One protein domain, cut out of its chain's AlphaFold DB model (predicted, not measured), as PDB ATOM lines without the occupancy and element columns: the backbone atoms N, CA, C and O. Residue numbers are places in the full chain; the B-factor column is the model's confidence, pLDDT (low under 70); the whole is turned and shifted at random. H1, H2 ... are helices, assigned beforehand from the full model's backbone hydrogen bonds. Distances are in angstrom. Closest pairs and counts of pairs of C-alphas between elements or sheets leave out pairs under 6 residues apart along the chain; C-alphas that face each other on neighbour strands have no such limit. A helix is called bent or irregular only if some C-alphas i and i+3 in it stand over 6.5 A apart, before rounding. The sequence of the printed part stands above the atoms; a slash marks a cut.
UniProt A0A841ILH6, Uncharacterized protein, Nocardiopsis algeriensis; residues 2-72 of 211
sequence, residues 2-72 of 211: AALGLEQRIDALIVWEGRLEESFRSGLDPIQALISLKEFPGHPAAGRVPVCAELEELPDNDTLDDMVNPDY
ATOM      1  N   ALA A   2      -0.633  49.898 -39.184       43.94
ATOM      2  CA  ALA A   2      -0.972  49.405 -37.849       43.94
ATOM      3  C   ALA A   2       0.125  48.433 -37.386       43.94
ATOM      4  O   ALA A   2       0.510  47.540 -38.140       43.94
ATOM      5  N   ALA A   3       0.649  48.637 -36.179       55.81
ATOM      6  CA  ALA A   3       1.616  47.733 -35.578       55.81
ATOM      7  C   ALA A   3       1.021  46.319 -35.488       55.81
ATOM      8  O   ALA A   3      -0.098  46.155 -35.001       55.81
ATOM      9  N   LEU A   4       1.768  45.306 -35.943       56.59
ATOM     10  CA  LEU A   4       1.402  43.904 -35.723       56.59
ATOM     11  C   LEU A   4       1.156  43.671 -34.228       56.59
ATOM     12  O   LEU A   4       1.937  44.154 -33.399       56.59
ATOM     13  N   GLY A   5       0.101  42.923 -33.897       51.88
ATOM     14  CA  GLY A   5      -0.147  42.469 -32.530       51.88
ATOM     15  C   GLY A   5       1.026  41.635 -32.007       51.88
ATOM     16  O   GLY A   5       1.731  40.994 -32.784       51.88
ATOM     17  N   LEU A   6       1.250  41.648 -30.690       48.28
ATOM     18  CA  LEU A   6       2.406  41.000 -30.052       48.28
ATOM     19  C   LEU A   6       2.537  39.509 -30.411       48.28
ATOM     20  O   LEU A   6       3.637  39.050 -30.697       48.28
ATOM     21  N   GLU A   7       1.422  38.783 -30.445       47.75
ATOM     22  CA  GLU A   7       1.362  37.367 -30.835       47.75
ATOM     23  C   GLU A   7       1.867  37.154 -32.270       47.75
ATOM     24  O   GLU A   7       2.765  36.354 -32.513       47.75
ATOM     25  N   GLN A   8       1.413  37.990 -33.205       59.53
ATOM     26  CA  GLN A   8       1.831  37.910 -34.603       59.53
ATOM     27  C   GLN A   8       3.312  38.268 -34.808       59.53
ATOM     28  O   GLN A   8       3.951  37.743 -35.718       59.53
ATOM     29  N   ARG A   9       3.885  39.129 -33.954       57.97
ATOM     30  CA  ARG A   9       5.331  39.422 -33.956       57.97
ATOM     31  C   ARG A   9       6.161  38.223 -33.491       57.97
ATOM     32  O   ARG A   9       7.238  37.992 -34.030       57.97
ATOM     33  N   ILE A  10       5.668  37.465 -32.512       51.69
ATOM     34  CA  ILE A  10       6.343  36.262 -32.003       51.69
ATOM     35  C   ILE A  10       6.288  35.143 -33.045       51.69
ATOM     36  O   ILE A  10       7.318  34.544 -33.344       51.69
ATOM     37  N   ASP A  11       5.132  34.924 -33.670       62.28
ATOM     38  CA  ASP A  11       5.004  33.956 -34.763       62.28
ATOM     39  C   ASP A  11       5.926  34.305 -35.937       62.28
ATOM     40  O   ASP A  11       6.556  33.429 -36.533       62.28
ATOM     41  N   ALA A  12       6.046  35.598 -36.260       68.38
ATOM     42  CA  ALA A  12       6.985  36.064 -37.272       68.38
ATOM     43  C   ALA A  12       8.441  35.740 -36.899       68.38
ATOM     44  O   ALA A  12       9.182  35.240 -37.747       68.38
ATOM     45  N   LEU A  13       8.835  35.989 -35.645       66.50
ATOM     46  CA  LEU A  13      10.178  35.702 -35.134       66.50
ATOM     47  C   LEU A  13      10.522  34.212 -35.254       66.50
ATOM     48  O   LEU A  13      11.569  33.881 -35.805       66.50
ATOM     49  N   ILE A  14       9.631  33.326 -34.802       65.69
ATOM     50  CA  ILE A  14       9.839  31.867 -34.839       65.69
ATOM     51  C   ILE A  14      10.051  31.384 -36.279       65.69
ATOM     52  O   ILE A  14      10.938  30.576 -36.554       65.69
ATOM     53  N   VAL A  15       9.257  31.896 -37.221       75.50
ATOM     54  CA  VAL A  15       9.373  31.524 -38.637       75.50
ATOM     55  C   VAL A  15      10.703  31.987 -39.220       75.50
ATOM     56  O   VAL A  15      11.369  31.210 -39.903       75.50
ATOM     57  N   TRP A  16      11.113  33.232 -38.966       82.94
ATOM     58  CA  TRP A  16      12.393  33.743 -39.462       82.94
ATOM     59  C   TRP A  16      13.592  33.024 -38.837       82.94
ATOM     60  O   TRP A  16      14.527  32.684 -39.562       82.94
ATOM     61  N   GLU A  17      13.543  32.713 -37.541       75.75
ATOM     62  CA  GLU A  17      14.567  31.907 -36.870       75.75
ATOM     63  C   GLU A  17      14.678  30.512 -37.498       75.75
ATOM     64  O   GLU A  17      15.782  30.068 -37.811       75.75
ATOM     65  N   GLY A  18      13.544  29.855 -37.765       76.38
ATOM     66  CA  GLY A  18      13.513  28.552 -38.425       76.38
ATOM     67  C   GLY A  18      14.165  28.567 -39.811       76.38
ATOM     68  O   GLY A  18      14.962  27.682 -40.118       76.38
ATOM     69  N   ARG A  19      13.893  29.600 -40.624       87.94
ATOM     70  CA  ARG A  19      14.507  29.769 -41.957       87.94
ATOM     71  C   ARG A  19      16.024  29.945 -41.870       87.94
ATOM     72  O   ARG A  19      16.769  29.295 -42.599       87.94
ATOM     73  N   LEU A  20      16.491  30.801 -40.961       85.06
ATOM     74  CA  LEU A  20      17.923  31.027 -40.747       85.06
ATOM     75  C   LEU A  20      18.618  29.774 -40.198       85.06
ATOM     76  O   LEU A  20      19.746  29.467 -40.585       85.06
ATOM     77  N   GLU A  21      17.942  29.018 -39.333       74.75
ATOM     78  CA  GLU A  21      18.449  27.747 -38.831       74.75
ATOM     79  C   GLU A  21      18.555  26.693 -39.943       74.75
ATOM     80  O   GLU A  21      19.555  25.979 -40.007       74.75
ATOM     81  N   GLU A  22      17.581  26.613 -40.847       82.44
ATOM     82  CA  GLU A  22      17.638  25.730 -42.016       82.44
ATOM     83  C   GLU A  22      18.800  26.081 -42.957       82.44
ATOM     84  O   GLU A  22      19.563  25.191 -43.353       82.44
ATOM     85  N   SER A  23      19.007  27.370 -43.240       88.19
ATOM     86  CA  SER A  23      20.164  27.849 -44.009       88.19
ATOM     87  C   SER A  23      21.487  27.465 -43.341       88.19
ATOM     88  O   SER A  23      22.391  26.941 -43.995       88.19
ATOM     89  N   PHE A  24      21.588  27.634 -42.020       77.75
ATOM     90  CA  PHE A  24      22.770  27.228 -41.259       77.75
ATOM     91  C   PHE A  24      23.002  25.709 -41.296       77.75
ATOM     92  O   PHE A  24      24.138  25.256 -41.469       77.75
ATOM     93  N   ARG A  25      21.945  24.893 -41.162       77.94
ATOM     94  CA  ARG A  25      22.046  23.425 -41.278       77.94
ATOM     95  C   ARG A  25      22.524  22.999 -42.665       77.94
ATOM     96  O   ARG A  25      23.292  22.047 -42.763       77.94
ATOM     97  N   SER A  26      22.137  23.746 -43.693       86.00
ATOM     98  CA  SER A  26      22.589  23.565 -45.075       86.00
ATOM     99  C   SER A  26      24.034  24.027 -45.322       86.00
ATOM    100  O   SER A  26      24.547  23.864 -46.425       86.00
ATOM    101  N   GLY A  27      24.714  24.564 -44.303       84.25
ATOM    102  CA  GLY A  27      26.114  24.983 -44.382       84.25
ATOM    103  C   GLY A  27      26.326  26.327 -45.073       84.25
ATOM    104  O   GLY A  27      27.454  26.615 -45.469       84.25
ATOM    105  N   LEU A  28      25.270  27.132 -45.218       89.88
ATOM    106  CA  LEU A  28      25.367  28.463 -45.805       89.88
ATOM    107  C   LEU A  28      26.052  29.427 -44.833       89.88
ATOM    108  O   LEU A  28      25.751  29.438 -43.634       89.88
ATOM    109  N   ASP A  29      26.954  30.256 -45.354       89.00
ATOM    110  CA  ASP A  29      27.456  31.413 -44.614       89.00
ATOM    111  C   ASP A  29      26.351  32.485 -44.449       89.00
ATOM    112  O   ASP A  29      25.309  32.400 -45.106       89.00
ATOM    113  N   PRO A  30      26.528  33.500 -43.580       82.62
ATOM    114  CA  PRO A  30      25.484  34.492 -43.318       82.62
ATOM    115  C   PRO A  30      24.964  35.230 -44.561       82.62
ATOM    116  O   PRO A  30      23.765  35.480 -44.660       82.62
ATOM    117  N   ILE A  31      25.824  35.547 -45.534       88.12
ATOM    118  CA  ILE A  31      25.419  36.260 -46.753       88.12
ATOM    119  C   ILE A  31      24.654  35.318 -47.680       88.12
ATOM    120  O   ILE A  31      23.595  35.675 -48.199       88.12
ATOM    121  N   GLN A  32      25.138  34.087 -47.840       91.31
ATOM    122  CA  GLN A  32      24.419  33.049 -48.577       91.31
ATOM    123  C   GLN A  32      23.050  32.752 -47.954       91.31
ATOM    124  O   GLN A  32      22.071  32.594 -48.682       91.31
ATOM    125  N   ALA A  33      22.968  32.723 -46.621       91.25
ATOM    126  CA  ALA A  33      21.723  32.531 -45.892       91.25
ATOM    127  C   ALA A  33      20.735  33.674 -46.155       91.25
ATOM    128  O   ALA A  33      19.573  33.400 -46.422       91.25
ATOM    129  N   LEU A  34      21.179  34.938 -46.143       90.50
ATOM    130  CA  LEU A  34      20.323  36.084 -46.481       90.50
ATOM    131  C   LEU A  34      19.823  36.027 -47.931       90.50
ATOM    132  O   LEU A  34      18.656  36.317 -48.196       90.50
ATOM    133  N   ILE A  35      20.681  35.623 -48.869       92.44
ATOM    134  CA  ILE A  35      20.305  35.472 -50.279       92.44
ATOM    135  C   ILE A  35      19.268  34.351 -50.451       92.44
ATOM    136  O   ILE A  35      18.289  34.549 -51.177       92.44
ATOM    137  N   SER A  36      19.434  33.215 -49.763       93.00
ATOM    138  CA  SER A  36      18.515  32.073 -49.868       93.00
ATOM    139  C   SER A  36      17.125  32.357 -49.290       93.00
ATOM    140  O   SER A  36      16.152  31.730 -49.707       93.00
ATOM    141  N   LEU A  37      16.968  33.357 -48.410       93.19
ATOM    142  CA  LEU A  37      15.655  33.742 -47.867       93.19
ATOM    143  C   LEU A  37      14.622  34.108 -48.951       93.19
ATOM    144  O   LEU A  37      13.419  34.014 -48.700       93.19
ATOM    145  N   LYS A  38      15.068  34.490 -50.157       93.94
ATOM    146  CA  LYS A  38      14.214  34.777 -51.326       93.94
ATOM    147  C   LYS A  38      13.488  33.541 -51.864       93.94
ATOM    148  O   LYS A  38      12.480  33.682 -52.555       93.94
ATOM    149  N   GLU A  39      13.997  32.352 -51.564       91.75
ATOM    150  CA  GLU A  39      13.448  31.073 -52.018       91.75
ATOM    151  C   GLU A  39      12.311  30.582 -51.110       91.75
ATOM    152  O   GLU A  39      11.480  29.774 -51.529       91.75
ATOM    153  N   PHE A  40      12.221  31.098 -49.878       89.06
ATOM    154  CA  PHE A  40      11.185  30.690 -48.939       89.06
ATOM    155  C   PHE A  40       9.813  31.273 -49.318       89.06
ATOM    156  O   PHE A  40       9.683  32.478 -49.572       89.06
ATOM    157  N   PRO A  41       8.740  30.459 -49.292       88.88
ATOM    158  CA  PRO A  41       7.398  30.932 -49.597       88.88
ATOM    159  C   PRO A  41       6.898  31.926 -48.541       88.88
ATOM    160  O   PRO A  41       7.320  31.917 -47.382       88.88
ATOM    161  N   GLY A  42       5.942  32.772 -48.937       89.31
ATOM    162  CA  GLY A  42       5.288  33.713 -48.026       89.31
ATOM    163  C   GLY A  42       4.572  33.015 -46.877       89.31
ATOM    164  O   GLY A  42       3.809  32.080 -47.097       89.31
ATOM    165  N   HIS A  43       4.803  33.507 -45.660       88.88
ATOM    166  CA  HIS A  43       4.155  33.023 -44.448       88.88
ATOM    167  C   HIS A  43       3.102  34.032 -43.952       88.88
ATOM    168  O   HIS A  43       3.405  35.226 -43.925       88.88
ATOM    169  N   PRO A  44       1.907  33.603 -43.502       80.06
ATOM    170  CA  PRO A  44       0.861  34.514 -43.021       80.06
ATOM    171  C   PRO A  44       1.289  35.438 -41.870       80.06
ATOM    172  O   PRO A  44       0.857  36.586 -41.815       80.06
ATOM    173  N   ALA A  45       2.156  34.959 -40.972       74.88
ATOM    174  CA  ALA A  45       2.677  35.763 -39.863       74.88
ATOM    175  C   ALA A  45       3.963  36.536 -40.206       74.88
ATOM    176  O   ALA A  45       4.160  37.636 -39.707       74.88
ATOM    177  N   ALA A  46       4.828  35.982 -41.063       78.56
ATOM    178  CA  ALA A  46       6.207  36.463 -41.237       78.56
ATOM    179  C   ALA A  46       6.476  37.113 -42.604       78.56
ATOM    180  O   ALA A  46       7.537  37.691 -42.824       78.56
ATOM    181  N   GLY A  47       5.548  36.989 -43.554       89.06
ATOM    182  CA  GLY A  47       5.739  37.436 -44.930       89.06
ATOM    183  C   GLY A  47       6.811  36.639 -45.687       89.06
ATOM    184  O   GLY A  47       7.022  35.441 -45.452       89.06
ATOM    185  N   ARG A  48       7.457  37.310 -46.647       92.62
ATOM    186  CA  ARG A  48       8.552  36.796 -47.493       92.62
ATOM    187  C   ARG A  48       9.552  37.900 -47.809       92.62
ATOM    188  O   ARG A  48       9.159  39.064 -47.861       92.62
ATOM    189  N   VAL A  49      10.780  37.513 -48.147       92.31
ATOM    190  CA  VAL A  49      11.691  38.395 -48.886       92.31
ATOM    191  C   VAL A  49      11.246  38.413 -50.355       92.31
ATOM    192  O   VAL A  49      11.035  37.346 -50.937       92.31
ATOM    193  N   PRO A  50      11.040  39.583 -50.984       92.00
ATOM    194  CA  PRO A  50      10.774  39.649 -52.417       92.00
ATOM    195  C   PRO A  50      11.923  39.042 -53.231       92.00
ATOM    196  O   PRO A  50      13.088  39.311 -52.959       92.00
ATOM    197  N   VAL A  51      11.608  38.285 -54.286       88.50
ATOM    198  CA  VAL A  51      12.627  37.682 -55.174       88.50
ATOM    199  C   VAL A  51      13.530  38.745 -55.814       88.50
ATOM    200  O   VAL A  51      14.711  38.505 -56.045       88.50
ATOM    201  N   CYS A  52      12.985  39.937 -56.063       91.50
ATOM    202  CA  CYS A  52      13.709  41.084 -56.605       91.50
ATOM    203  C   CYS A  52      14.416  41.941 -55.547       91.50
ATOM    204  O   CYS A  52      14.975  42.967 -55.911       91.50
ATOM    205  N   ALA A  53      14.345  41.590 -54.258       90.12
ATOM    206  CA  ALA A  53      15.065  42.336 -53.233       90.12
ATOM    207  C   ALA A  53      16.567  42.239 -53.506       90.12
ATOM    208  O   ALA A  53      17.073  41.149 -53.791       90.12
ATOM    209  N   GLU A  54      17.275  43.354 -53.426       88.88
ATOM    210  CA  GLU A  54      18.730  43.380 -53.523       88.88
ATOM    211  C   GLU A  54      19.339  43.325 -52.120       88.88
ATOM    212  O   GLU A  54      18.678  43.639 -51.132       88.88
ATOM    213  N   LEU A  55      20.569  42.817 -52.025       87.88
ATOM    214  CA  LEU A  55      21.307  42.868 -50.769       87.88
ATOM    215  C   LEU A  55      21.900  44.270 -50.656       87.88
ATOM    216  O   LEU A  55      22.684  44.669 -51.515       87.88
ATOM    217  N   GLU A  56      21.525  44.987 -49.608       87.94
ATOM    218  CA  GLU A  56      22.057  46.310 -49.301       87.94
ATOM    219  C   GLU A  56      23.009  46.203 -48.109       87.94
ATOM    220  O   GLU A  56      22.729  45.495 -47.140       87.94
ATOM    221  N   GLU A  57      24.148  46.886 -48.201       85.75
ATOM    222  CA  GLU A  57      25.118  46.978 -47.113       85.75
ATOM    223  C   GLU A  57      24.948  48.324 -46.410       85.75
ATOM    224  O   GLU A  57      24.974  49.382 -47.044       85.75
ATOM    225  N   LEU A  58      24.765  48.264 -45.095       79.94
ATOM    226  CA  LEU A  58      24.708  49.422 -44.214       79.94
ATOM    227  C   LEU A  58      25.949  49.429 -43.314       79.94
ATOM    228  O   LEU A  58      26.505  48.362 -43.039       79.94
ATOM    229  N   PRO A  59      26.403  50.611 -42.865       70.62
ATOM    230  CA  PRO A  59      27.631  50.725 -42.079       70.62
ATOM    231  C   PRO A  59      27.538  50.041 -40.707       70.62
ATOM    232  O   PRO A  59      28.546  49.537 -40.211       70.62
ATOM    233  N   ASP A  60      26.348  50.011 -40.103       60.44
ATOM    234  CA  ASP A  60      26.085  49.448 -38.781       60.44
ATOM    235  C   ASP A  60      24.593  49.110 -38.594       60.44
ATOM    236  O   ASP A  60      23.740  49.433 -39.428       60.44
ATOM    237  N   ASN A  61      24.291  48.416 -37.493       57.00
ATOM    238  CA  ASN A  61      22.924  48.054 -37.124       57.00
ATOM    239  C   ASN A  61      22.087  49.254 -36.669       57.00
ATOM    240  O   ASN A  61      20.879  49.224 -36.867       57.00
ATOM    241  N   ASP A  62      22.701  50.298 -36.110       58.44
ATOM    242  CA  ASP A  62      21.979  51.498 -35.668       58.44
ATOM    243  C   ASP A  62      21.332  52.195 -36.874       58.44
ATOM    244  O   ASP A  62      20.147  52.521 -36.862       58.44
ATOM    245  N   THR A  63      22.075  52.303 -37.981       68.81
ATOM    246  CA  THR A  63      21.570  52.817 -39.261       68.81
ATOM    247  C   THR A  63      20.419  51.963 -39.801       68.81
ATOM    248  O   THR A  63      19.465  52.495 -40.375       68.81
ATOM    249  N   LEU A  64      20.493  50.637 -39.638       73.19
ATOM    250  CA  LEU A  64      19.414  49.730 -40.034       73.19
ATOM    251  C   LEU A  64      18.165  49.948 -39.172       73.19
ATOM    252  O   LEU A  64      17.074  50.073 -39.730       73.19
ATOM    253  N   ASP A  65      18.321  50.020 -37.850       62.12
ATOM    254  CA  ASP A  65      17.226  50.226 -36.900       62.12
ATOM    255  C   ASP A  65      16.529  51.571 -37.135       62.12
ATOM    256  O   ASP A  65      15.301  51.596 -37.242       62.12
ATOM    257  N   ASP A  66      17.282  52.654 -37.332       69.75
ATOM    258  CA  ASP A  66      16.739  53.971 -37.683       69.75
ATOM    259  C   ASP A  66      15.954  53.930 -39.006       69.75
ATOM    260  O   ASP A  66      14.891  54.542 -39.139       69.75
ATOM    261  N   MET A  67      16.453  53.189 -40.002       76.75
ATOM    262  CA  MET A  67      15.806  53.070 -41.310       76.75
ATOM    263  C   MET A  67      14.497  52.273 -41.245       76.75
ATOM    264  O   MET A  67      13.513  52.655 -41.885       76.75
ATOM    265  N   VAL A  68      14.474  51.147 -40.522       74.62
ATOM    266  CA  VAL A  68      13.296  50.262 -40.466       74.62
ATOM    267  C   VAL A  68      12.289  50.674 -39.394       74.62
ATOM    268  O   VAL A  68      11.103  50.355 -39.517       74.62
ATOM    269  N   ASN A  69      12.734  51.421 -38.384       70.25
ATOM    270  CA  ASN A  69      11.932  51.885 -37.261       70.25
ATOM    271  C   ASN A  69      12.026  53.422 -37.070       70.25
ATOM    272  O   ASN A  69      12.247  53.877 -35.951       70.25
ATOM    273  N   PRO A  70      11.783  54.259 -38.099       68.06
ATOM    274  CA  PRO A  70      12.041  55.708 -38.032       68.06
ATOM    275  C   PRO A  70      11.150  56.463 -37.033       68.06
ATOM    276  O   PRO A  70      11.516  57.527 -36.541       68.06
ATOM    277  N   ASP A  71       9.971  55.913 -36.726       62.00
ATOM    278  CA  ASP A  71       9.036  56.459 -35.734       62.00
ATOM    279  C   ASP A  71       9.212  55.815 -34.344       62.00
ATOM    280  O   ASP A  71       8.469  56.124 -33.406       62.00
ATOM    281  N   TYR A  72      10.155  54.877 -34.200       53.44
ATOM    282  CA  TYR A  72      10.467  54.258 -32.921       53.44
ATOM    283  C   TYR A  72      11.334  55.212 -32.103       53.44
ATOM    284  O   TYR A  72      12.553  55.250 -32.202       53.44
TER     285      TYR A  72
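This is residues 2 to 72 of the 211 residues of an uncharacterized protein of Nocardiopsis algeriensis (UniProt A0A841ILH6). One long helix, H1, has the short helix H2 folded back steeply across its last turns, and the link after H2 runs back beside the first half of H1, with Ala 45 and Ala 46 next to it. The same link then turns away, and residues 56 to 72, with the small helix H3 among them, stick out as a free arm that leaves a gap between H3 and H1. The printed part has 71 residues with three named helices, H1, H2 and H3 in chain order, and no named strand; the class is all helix. It is only just compact, close to loose, with a radius of gyration of the C-alphas of 13.4 A, and the C-alphas span 36 by 31 by 21 A.

H1, residues 6 to 25, is the longest helix, and H2, residues 30 to 39, touches it. H1 touches H2 with residues 19 to 24 alone; the closest C-alphas of the two helices are those of Ser 23 and Ala 33, 5.3 A apart. The lines of H1 and H2 stand at a steep tilt of 67 degrees, and they run opposite ways. H3, residues 61 to 68, touches no helix: it is apart from H1 and from H2. In H1 and H3 every O i to N i+4 pair is within hydrogen-bond range; in H2 this holds for 4 of 6 pairs.

H1 begins at C-alpha 6 at (2.406, 41.000, -30.052) and ends at C-alpha 25 at (22.046, 23.425, -41.278), 28.6 A from first to last C-alpha. H2, residues 30 to 39, measures 15.2 A from first to last C-alpha; it is neither bent nor irregular, but only just: C-alphas 35 and 38 are 6.2 A apart. H3, residues 61 to 68, measures 10.4 A and ends at C-alpha 68 at (13.296, 50.262, -40.466).

The two C-alphas farthest apart are those of Ala 2 and Gly 27, at 37.1 A, while those of Ala 2 and Tyr 72, the first and last printed, are 13.4 A apart. The printed part has no cut. The link from H1 to H2 is tight, with 4 residues, and the link from H2 to H3 is long, with 21 residues, 40 to 60. Residues 56 to 72, of which 61 to 68 belong to H3, stand free; the body without them spans 34 by 24 by 16 A. The mean pLDDT of the printed part is 76.9, and it is under 70 in residues 2 to 14, 60 to 63, 65 to 66 and 70 to 72.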